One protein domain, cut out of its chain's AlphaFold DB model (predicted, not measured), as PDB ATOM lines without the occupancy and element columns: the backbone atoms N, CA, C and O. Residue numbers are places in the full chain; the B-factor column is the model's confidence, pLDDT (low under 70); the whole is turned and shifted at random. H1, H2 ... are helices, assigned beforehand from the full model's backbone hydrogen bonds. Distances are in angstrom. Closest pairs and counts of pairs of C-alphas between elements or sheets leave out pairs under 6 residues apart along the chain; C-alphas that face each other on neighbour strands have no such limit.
ATOM      1  N   ALA A   3     156.246 118.395 209.857       92.88
ATOM      2  CA  ALA A   3     155.667 119.458 210.680       92.88
ATOM      3  C   ALA A   3     156.467 119.701 211.973       92.88
ATOM      4  O   ALA A   3     156.751 120.851 212.295       92.88
ATOM      5  N   ASP A   4     156.918 118.633 212.642       93.25
ATOM      6  CA  ASP A   4     157.792 118.731 213.822       93.25
ATOM      7  C   ASP A   4     159.103 119.453 213.501       93.25
ATOM      8  O   ASP A   4     159.597 120.247 214.295       93.25
ATOM      9  N   SER A   5     159.662 119.197 212.311       94.75
ATOM     10  CA  SER A   5     160.896 119.860 211.875       94.75
ATOM     11  C   SER A   5     160.668 121.363 211.698       94.75
ATOM     12  O   SER A   5     161.536 122.159 212.053       94.75
ATOM     13  N   PHE A   6     159.500 121.753 211.177       95.25
ATOM     14  CA  PHE A   6     159.135 123.158 211.032       95.25
ATOM     15  C   PHE A   6     158.942 123.844 212.387       95.25
ATOM     16  O   PHE A   6     159.493 124.920 212.588       95.25
ATOM     17  N   GLU A   7     158.193 123.236 213.314       92.50
ATOM     18  CA  GLU A   7     157.944 123.812 214.644       92.50
ATOM     19  C   GLU A   7     159.240 123.968 215.439       92.50
ATOM     20  O   GLU A   7     159.535 125.068 215.909       92.50
ATOM     21  N   ALA A   8     160.053 122.911 215.505       93.31
ATOM     22  CA  ALA A   8     161.302 122.929 216.253       93.31
ATOM     23  C   ALA A   8     162.256 124.011 215.730       93.31
ATOM     24  O   ALA A   8     162.822 124.772 216.514       93.31
ATOM     25  N   ALA A   9     162.402 124.125 214.407       92.31
ATOM     26  CA  ALA A   9     163.276 125.130 213.818       92.31
ATOM     27  C   ALA A   9     162.701 126.552 213.930       92.31
ATOM     28  O   ALA A   9     163.451 127.503 214.156       92.31
ATOM     29  N   ALA A  10     161.377 126.706 213.837       92.06
ATOM     30  CA  ALA A  10     160.716 127.995 214.008       92.06
ATOM     31  C   ALA A  10     160.861 128.533 215.439       92.06
ATOM     32  O   ALA A  10     160.966 129.741 215.635       92.06
ATOM     33  N   ARG A  11     160.931 127.645 216.435       87.88
ATOM     34  CA  ARG A  11     161.148 127.993 217.846       87.88
ATOM     35  C   ARG A  11     162.540 128.561 218.132       87.88
ATOM     36  O   ARG A  11     162.710 129.268 219.121       87.88
ATOM     37  N   SER A  12     163.523 128.252 217.288       87.62
ATOM     38  CA  SER A  12     164.908 128.726 217.415       87.62
ATOM     39  C   SER A  12     165.199 130.016 216.632       87.62
ATOM     40  O   SER A  12     166.322 130.507 216.688       87.62
ATOM     41  N   LEU A  13     164.226 130.574 215.902       86.38
ATOM     42  CA  LEU A  13     164.381 131.844 215.183       86.38
ATOM     43  C   LEU A  13     164.330 133.035 216.156       86.38
ATOM     44  O   LEU A  13     163.310 133.264 216.804       86.38
ATOM     45  N   GLU A  14     165.382 133.861 216.186       72.56
ATOM     46  CA  GLU A  14     165.480 135.095 217.000       72.56
ATOM     47  C   GLU A  14     164.640 136.275 216.450       72.56
ATOM     48  O   GLU A  14     164.949 137.449 216.645       72.56
ATOM     49  N   GLY A  15     163.554 135.968 215.743       69.12
ATOM     50  CA  GLY A  15     162.663 136.931 215.108       69.12
ATOM     51  C   GLY A  15     161.749 136.237 214.108       69.12
ATOM     52  O   GLY A  15     162.206 135.612 213.152       69.12
ATOM     53  N   THR A  16     160.438 136.329 214.320       74.12
ATOM     54  CA  THR A  16     159.456 135.617 213.498       74.12
ATOM     55  C   THR A  16     158.841 136.563 212.469       74.12
ATOM     56  O   THR A  16     157.805 137.170 212.715       74.12
ATOM     57  N   SER A  17     159.457 136.701 211.294       88.75
ATOM     58  CA  SER A  17     158.811 137.356 210.148       88.75
ATOM     59  C   SER A  17     158.203 136.315 209.206       88.75
ATOM     60  O   SER A  17     158.665 135.175 209.146       88.75
ATOM     61  N   MET A  18     157.175 136.701 208.442       89.81
ATOM     62  CA  MET A  18     156.591 135.822 207.416       89.81
ATOM     63  C   MET A  18     157.632 135.364 206.386       89.81
ATOM     64  O   MET A  18     157.608 134.213 205.961       89.81
ATOM     65  N   ILE A  19     158.560 136.254 206.019       92.31
ATOM     66  CA  ILE A  19     159.633 135.964 205.060       92.31
ATOM     67  C   ILE A  19     160.601 134.935 205.655       92.31
ATOM     68  O   ILE A  19     160.842 133.904 205.038       92.31
ATOM     69  N   ALA A  20     161.070 135.157 206.888       91.75
ATOM     70  CA  ALA A  20     162.001 134.246 207.556       91.75
ATOM     71  C   ALA A  20     161.392 132.852 207.784       91.75
ATOM     72  O   ALA A  20     162.064 131.839 207.603       91.75
ATOM     73  N   LEU A  21     160.101 132.779 208.137       93.50
ATOM     74  CA  LEU A  21     159.390 131.503 208.251       93.50
ATOM     75  C   LEU A  21     159.268 130.789 206.906       93.50
ATOM     76  O   LEU A  21     159.411 129.568 206.855       93.50
ATOM     77  N   ARG A  22     159.003 131.528 205.825       95.25
ATOM     78  CA  ARG A  22     158.906 130.947 204.485       95.25
ATOM     79  C   ARG A  22     160.237 130.351 204.047       95.25
ATOM     80  O   ARG A  22     160.275 129.179 203.692       95.25
ATOM     81  N   GLU A  23     161.316 131.117 204.168       95.00
ATOM     82  CA  GLU A  23     162.673 130.651 203.862       95.00
ATOM     83  C   GLU A  23     163.054 129.420 204.693       95.00
ATOM     84  O   GLU A  23     163.636 128.467 204.171       95.00
ATOM     85  N   LEU A  24     162.687 129.404 205.979       95.00
ATOM     86  CA  LEU A  24     162.930 128.265 206.856       95.00
ATOM     87  C   LEU A  24     162.196 127.002 206.380       95.00
ATOM     88  O   LEU A  24     162.806 125.935 206.277       95.00
ATOM     89  N   VAL A  25     160.891 127.113 206.119       95.69
ATOM     90  CA  VAL A  25     160.052 125.995 205.669       95.69
ATOM     91  C   VAL A  25     160.562 125.453 204.335       95.69
ATOM     92  O   VAL A  25     160.778 124.245 204.216       95.69
ATOM     93  N   ASP A  26     160.846 126.334 203.375       95.44
ATOM     94  CA  ASP A  26     161.340 125.961 202.047       95.44
ATOM     95  C   ASP A  26     162.704 125.252 202.140       95.44
ATOM     96  O   ASP A  26     162.921 124.221 201.496       95.44
ATOM     97  N   LYS A  27     163.603 125.723 203.017       95.94
ATOM     98  CA  LYS A  27     164.896 125.073 203.276       95.94
ATOM     99  C   LYS A  27     164.735 123.657 203.835       95.94
ATOM    100  O   LYS A  27     165.426 122.743 203.388       95.94
ATOM    101  N   ILE A  28     163.841 123.461 204.806       96.69
ATOM    102  CA  ILE A  28     163.599 122.143 205.414       96.69
ATOM    103  C   ILE A  28     163.000 121.177 204.391       96.69
ATOM    104  O   ILE A  28     163.422 120.022 204.318       96.69
ATOM    105  N   VAL A  29     162.037 121.639 203.591       96.06
ATOM    106  CA  VAL A  29     161.414 120.827 202.541       96.06
ATOM    107  C   VAL A  29     162.438 120.424 201.494       96.06
ATOM    108  O   VAL A  29     162.547 119.240 201.188       96.06
ATOM    109  N   SER A  30     163.239 121.374 201.010       95.12
ATOM    110  CA  SER A  30     164.285 121.109 200.023       95.12
ATOM    111  C   SER A  30     165.305 120.083 200.529       95.12
ATOM    112  O   SER A  30     165.612 119.131 199.812       95.12
ATOM    113  N   ALA A  31     165.752 120.204 201.784       96.38
ATOM    114  CA  ALA A  31     166.654 119.229 202.396       96.38
ATOM    115  C   ALA A  31     166.029 117.823 202.443       96.38
ATOM    116  O   ALA A  31     166.635 116.855 201.998       96.38
ATOM    117  N   LYS A  32     164.774 117.705 202.895       95.06
ATOM    118  CA  LYS A  32     164.077 116.411 202.956       95.06
ATOM    119  C   LYS A  32     163.810 115.797 201.583       95.06
ATOM    120  O   LYS A  32     163.861 114.576 201.453       95.06
ATOM    121  N   MET A  33     163.524 116.626 200.579       94.19
ATOM    122  CA  MET A  33     163.387 116.184 199.191       94.19
ATOM    123  C   MET A  33     164.712 115.638 198.657       94.19
ATOM    124  O   MET A  33     164.718 114.569 198.056       94.19
ATOM    125  N   HIS A  34     165.821 116.341 198.904       95.31
ATOM    126  CA  HIS A  34     167.154 115.906 198.485       95.31
ATOM    127  C   HIS A  34     167.566 114.588 199.154       95.31
ATOM    128  O   HIS A  34     168.126 113.711 198.503       95.31
ATOM    129  N   ASP A  35     167.207 114.418 200.424       96.44
ATOM    130  CA  ASP A  35     167.439 113.193 201.189       96.44
ATOM    131  C   ASP A  35     166.511 112.028 200.781       96.44
ATOM    132  O   ASP A  35     166.586 110.948 201.364       96.44
ATOM    133  N   GLY A  36     165.586 112.234 199.835       95.12
ATOM    134  CA  GLY A  36     164.640 111.207 199.393       95.12
ATOM    135  C   GLY A  36     163.580 110.831 200.435       95.12
ATOM    136  O   GLY A  36     162.919 109.808 200.289       95.12
ATOM    137  N   GLN A  37     163.358 111.647 201.473       95.50
ATOM    138  CA  GLN A  37     162.451 111.307 202.586       95.50
ATOM    139  C   GLN A  37     160.967 111.237 202.187       95.50
ATOM    140  O   GLN A  37     160.143 110.781 202.978       95.50
ATOM    141  N   PHE A  38     160.616 111.690 200.981       94.50
ATOM    142  CA  PHE A  38     159.263 111.598 200.423       94.50
ATOM    143  C   PHE A  38     159.117 110.498 199.360       94.50
ATOM    144  O   PHE A  38     158.032 110.360 198.806       94.50
ATOM    145  N   ALA A  39     160.173 109.726 199.065       93.25
ATOM    146  CA  ALA A  39     160.201 108.786 197.941       93.25
ATOM    147  C   ALA A  39     159.117 107.693 198.013       93.25
ATOM    148  O   ALA A  39     158.556 107.329 196.985       93.25
ATOM    149  N   ASP A  40     158.784 107.234 199.223       94.69
ATOM    150  CA  ASP A  40     157.779 106.187 199.460       94.69
ATOM    151  C   ASP A  40     156.400 106.748 199.865       94.69
ATOM    152  O   ASP A  40     155.551 106.031 200.394       94.69
ATOM    153  N   SER A  41     156.162 108.045 199.648       92.69
ATOM    154  CA  SER A  41     154.893 108.706 199.962       92.69
ATOM    155  C   SER A  41     154.189 109.137 198.673       92.69
ATOM    156  O   SER A  41     154.829 109.744 197.819       92.69
ATOM    157  N   PRO A  42     152.862 108.948 198.532       94.69
ATOM    158  CA  PRO A  42     152.102 109.387 197.355       94.69
ATOM    159  C   PRO A  42     151.894 110.914 197.302       94.69
ATOM    160  O   PRO A  42     150.962 111.388 196.662       94.69
ATOM    161  N   ILE A  43     152.733 111.681 198.003       95.06
ATOM    162  CA  ILE A  43     152.594 113.127 198.135       95.06
ATOM    163  C   ILE A  43     153.066 113.817 196.860       95.06
ATOM    164  O   ILE A  43     154.163 113.574 196.356       95.06
ATOM    165  N   THR A  44     152.233 114.703 196.340       96.12
ATOM    166  CA  THR A  44     152.539 115.498 195.156       96.12
ATOM    167  C   THR A  44     153.280 116.783 195.525       96.12
ATOM    168  O   THR A  44     153.226 117.266 196.658       96.12
ATOM    169  N   LEU A  45     153.964 117.385 194.548       94.50
ATOM    170  CA  LEU A  45     154.616 118.688 194.734       94.50
ATOM    171  C   LEU A  45     153.609 119.817 195.018       94.50
ATOM    172  O   LEU A  45     153.932 120.769 195.728       94.50
ATOM    173  N   ASP A  46     152.392 119.699 194.486       96.81
ATOM    174  CA  ASP A  46     151.298 120.644 194.726       96.81
ATOM    175  C   ASP A  46     150.821 120.596 196.188       96.81
ATOM    176  O   ASP A  46     150.751 121.620 196.874       96.81
ATOM    177  N   GLU A  47     150.622 119.389 196.723       96.31
ATOM    178  CA  GLU A  47     150.294 119.190 198.138       96.31
ATOM    179  C   GLU A  47     151.420 119.679 199.051       96.31
ATOM    180  O   GLU A  47     151.160 120.347 200.050       96.31
ATOM    181  N   LEU A  48     152.681 119.413 198.694       95.00
ATOM    182  CA  LEU A  48     153.852 119.933 199.405       95.00
ATOM    183  C   LEU A  48     153.859 121.465 199.446       95.00
ATOM    184  O   LEU A  48     154.087 122.049 200.505       95.00
ATOM    185  N   THR A  49     153.543 122.117 198.328       95.44
ATOM    186  CA  THR A  49     153.437 123.581 198.251       95.44
ATOM    187  C   THR A  49     152.333 124.101 199.174       95.44
ATOM    188  O   THR A  49     152.564 125.018 199.970       95.44
ATOM    189  N   THR A  50     151.165 123.456 199.142       97.06
ATOM    190  CA  THR A  50     150.022 123.774 200.010       97.06
ATOM    191  C   THR A  50     150.372 123.612 201.492       97.06
ATOM    192  O   THR A  50     150.041 124.471 202.319       97.06
ATOM    193  N   ILE A  51     151.092 122.544 201.846       95.44
ATOM    194  CA  ILE A  51     151.582 122.302 203.205       95.44
ATOM    195  C   ILE A  51     152.536 123.419 203.628       95.44
ATOM    196  O   ILE A  51     152.348 123.987 204.703       95.44
ATOM    197  N   CYS A  52     153.510 123.794 202.792       95.06
ATOM    198  CA  CYS A  52     154.451 124.870 203.107       95.06
ATOM    199  C   CYS A  52     153.734 126.195 203.398       95.06
ATOM    200  O   CYS A  52     154.029 126.864 204.389       95.06
ATOM    201  N   GLU A  53     152.764 126.584 202.569       95.75
ATOM    202  CA  GLU A  53     151.985 127.811 202.778       95.75
ATOM    203  C   GLU A  53     151.142 127.773 204.053       95.75
ATOM    204  O   GLU A  53     151.091 128.751 204.808       95.75
ATOM    205  N   THR A  54     150.492 126.638 204.305       96.38
ATOM    206  CA  THR A  54     149.665 126.435 205.497       96.38
ATOM    207  C   THR A  54     150.519 126.493 206.761       96.38
ATOM    208  O   THR A  54     150.137 127.138 207.742       96.38
ATOM    209  N   MET A  55     151.710 125.896 206.731       95.12
ATOM    210  CA  MET A  55     152.631 125.881 207.863       95.12
ATOM    211  C   MET A  55     153.196 127.261 208.175       95.12
ATOM    212  O   MET A  55     153.221 127.633 209.344       95.12
ATOM    213  N   VAL A  56     153.559 128.065 207.170       94.69
ATOM    214  CA  VAL A  56     154.007 129.451 207.399       94.69
ATOM    215  C   VAL A  56     152.934 130.262 208.129       94.69
ATOM    216  O   VAL A  56     153.225 130.884 209.148       94.69
ATOM    217  N   LYS A  57     151.675 130.204 207.670       93.88
ATOM    218  CA  LYS A  57     150.548 130.904 208.316       93.88
ATOM    219  C   LYS A  57     150.306 130.403 209.742       93.88
ATOM    220  O   LYS A  57     150.095 131.205 210.651       93.88
ATOM    221  N   THR A  58     150.355 129.087 209.934       93.69
ATOM    222  CA  THR A  58     150.108 128.443 211.232       93.69
ATOM    223  C   THR A  58     151.189 128.804 212.245       93.69
ATOM    224  O   THR A  58     150.867 129.226 213.351       93.69
ATOM    225  N   LEU A  59     152.463 128.715 211.857       92.12
ATOM    226  CA  LEU A  59     153.602 129.068 212.705       92.12
ATOM    227  C   LEU A  59     153.628 130.562 213.008       92.12
ATOM    228  O   LEU A  59     153.830 130.943 214.156       92.12
ATOM    229  N   TYR A  60     153.359 131.409 212.012       91.00
ATOM    230  CA  TYR A  60     153.265 132.848 212.225       91.00
ATOM    231  C   TYR A  60     152.178 133.181 213.250       91.00
ATOM    232  O   TYR A  60     152.441 133.915 214.199       91.00
ATOM    233  N   SER A  61     150.988 132.588 213.113       89.50
ATOM    234  CA  SER A  61     149.902 132.742 214.083       89.50
ATOM    235  C   SER A  61     150.299 132.227 215.469       89.50
ATOM    236  O   SER A  61     150.164 132.954 216.446       89.50
ATOM    237  N   ALA A  62     150.854 131.018 215.574       87.50
ATOM    238  CA  ALA A  62     151.227 130.402 216.849       87.50
ATOM    239  C   ALA A  62     152.324 131.174 217.604       87.50
ATOM    240  O   ALA A  62     152.282 131.264 218.829       87.50
ATOM    241  N   LEU A  63     153.285 131.756 216.886       84.31
ATOM    242  CA  LEU A  63     154.390 132.515 217.478       84.31
ATOM    243  C   LEU A  63     153.990 133.955 217.844       84.31
ATOM    244  O   LEU A  63     154.584 134.538 218.748       84.31
ATOM    245  N   HIS A  64     152.947 134.508 217.211       76.94
ATOM    246  CA  HIS A  64     152.393 135.829 217.542       76.94
ATOM    247  C   HIS A  64     151.161 135.781 218.461       76.94
ATOM    248  O   HIS A  64     150.787 136.807 219.024       76.94
ATOM    249  N   SER A  65     150.533 134.617 218.660       63.41
ATOM    250  CA  SER A  65     149.316 134.470 219.475       63.41
ATOM    251  C   SER A  65     149.558 134.502 220.981       63.41
ATOM    252  O   SER A  65     148.612 134.326 221.754       63.41
ATOM    253  N   ARG A  66     150.778 134.816 221.439       58.09
ATOM    254  CA  ARG A  66     150.979 135.268 222.819       58.09
ATOM    255  C   ARG A  66     150.363 136.661 222.961       58.09
ATOM    256  O   ARG A  66     151.065 137.669 222.990       58.09
TER     257      ARG A  66
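This is residues 3 to 66 of the 78 residues of the protein "Putative inner membrane protein" of Chlamydia abortus (UniProt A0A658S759). What shape? Long H2 and H3 form a hairpin spreading towards its link; short H1 packs on both. Its make-up? The printed part has 64 residues, helices H1, H2, H3 and no named strand: all helix. It is compact, radius of gyration of the C-alphas 12.1 A, spanning 38 by 18 by 18 A.

What comes first? H1, residues 3 to 11, begins at C-alpha (155.667, 119.458, 210.680). What follows? H2, residues 18 to 34, spans 24.2 A; H3, residues 45 to 64, spans 28.6 A and ends at C-alpha (152.393, 135.829, 217.542).

What does H1 touch? It touches H2, closest at C-alphas 6 and 25, 6.1 A. And H2 with H3? They touch at a steep tilt of 40 degrees, closest at C-alphas 21 and 56, 5.8 A. In each helix every O i to N i+4 pair is within hydrogen-bond range.

How large? C-alphas 40 and 66, farthest apart, are 37.9 A apart. Any cut? The printed part has no cut; residues 15, 65 and 66 are under pLDDT 70.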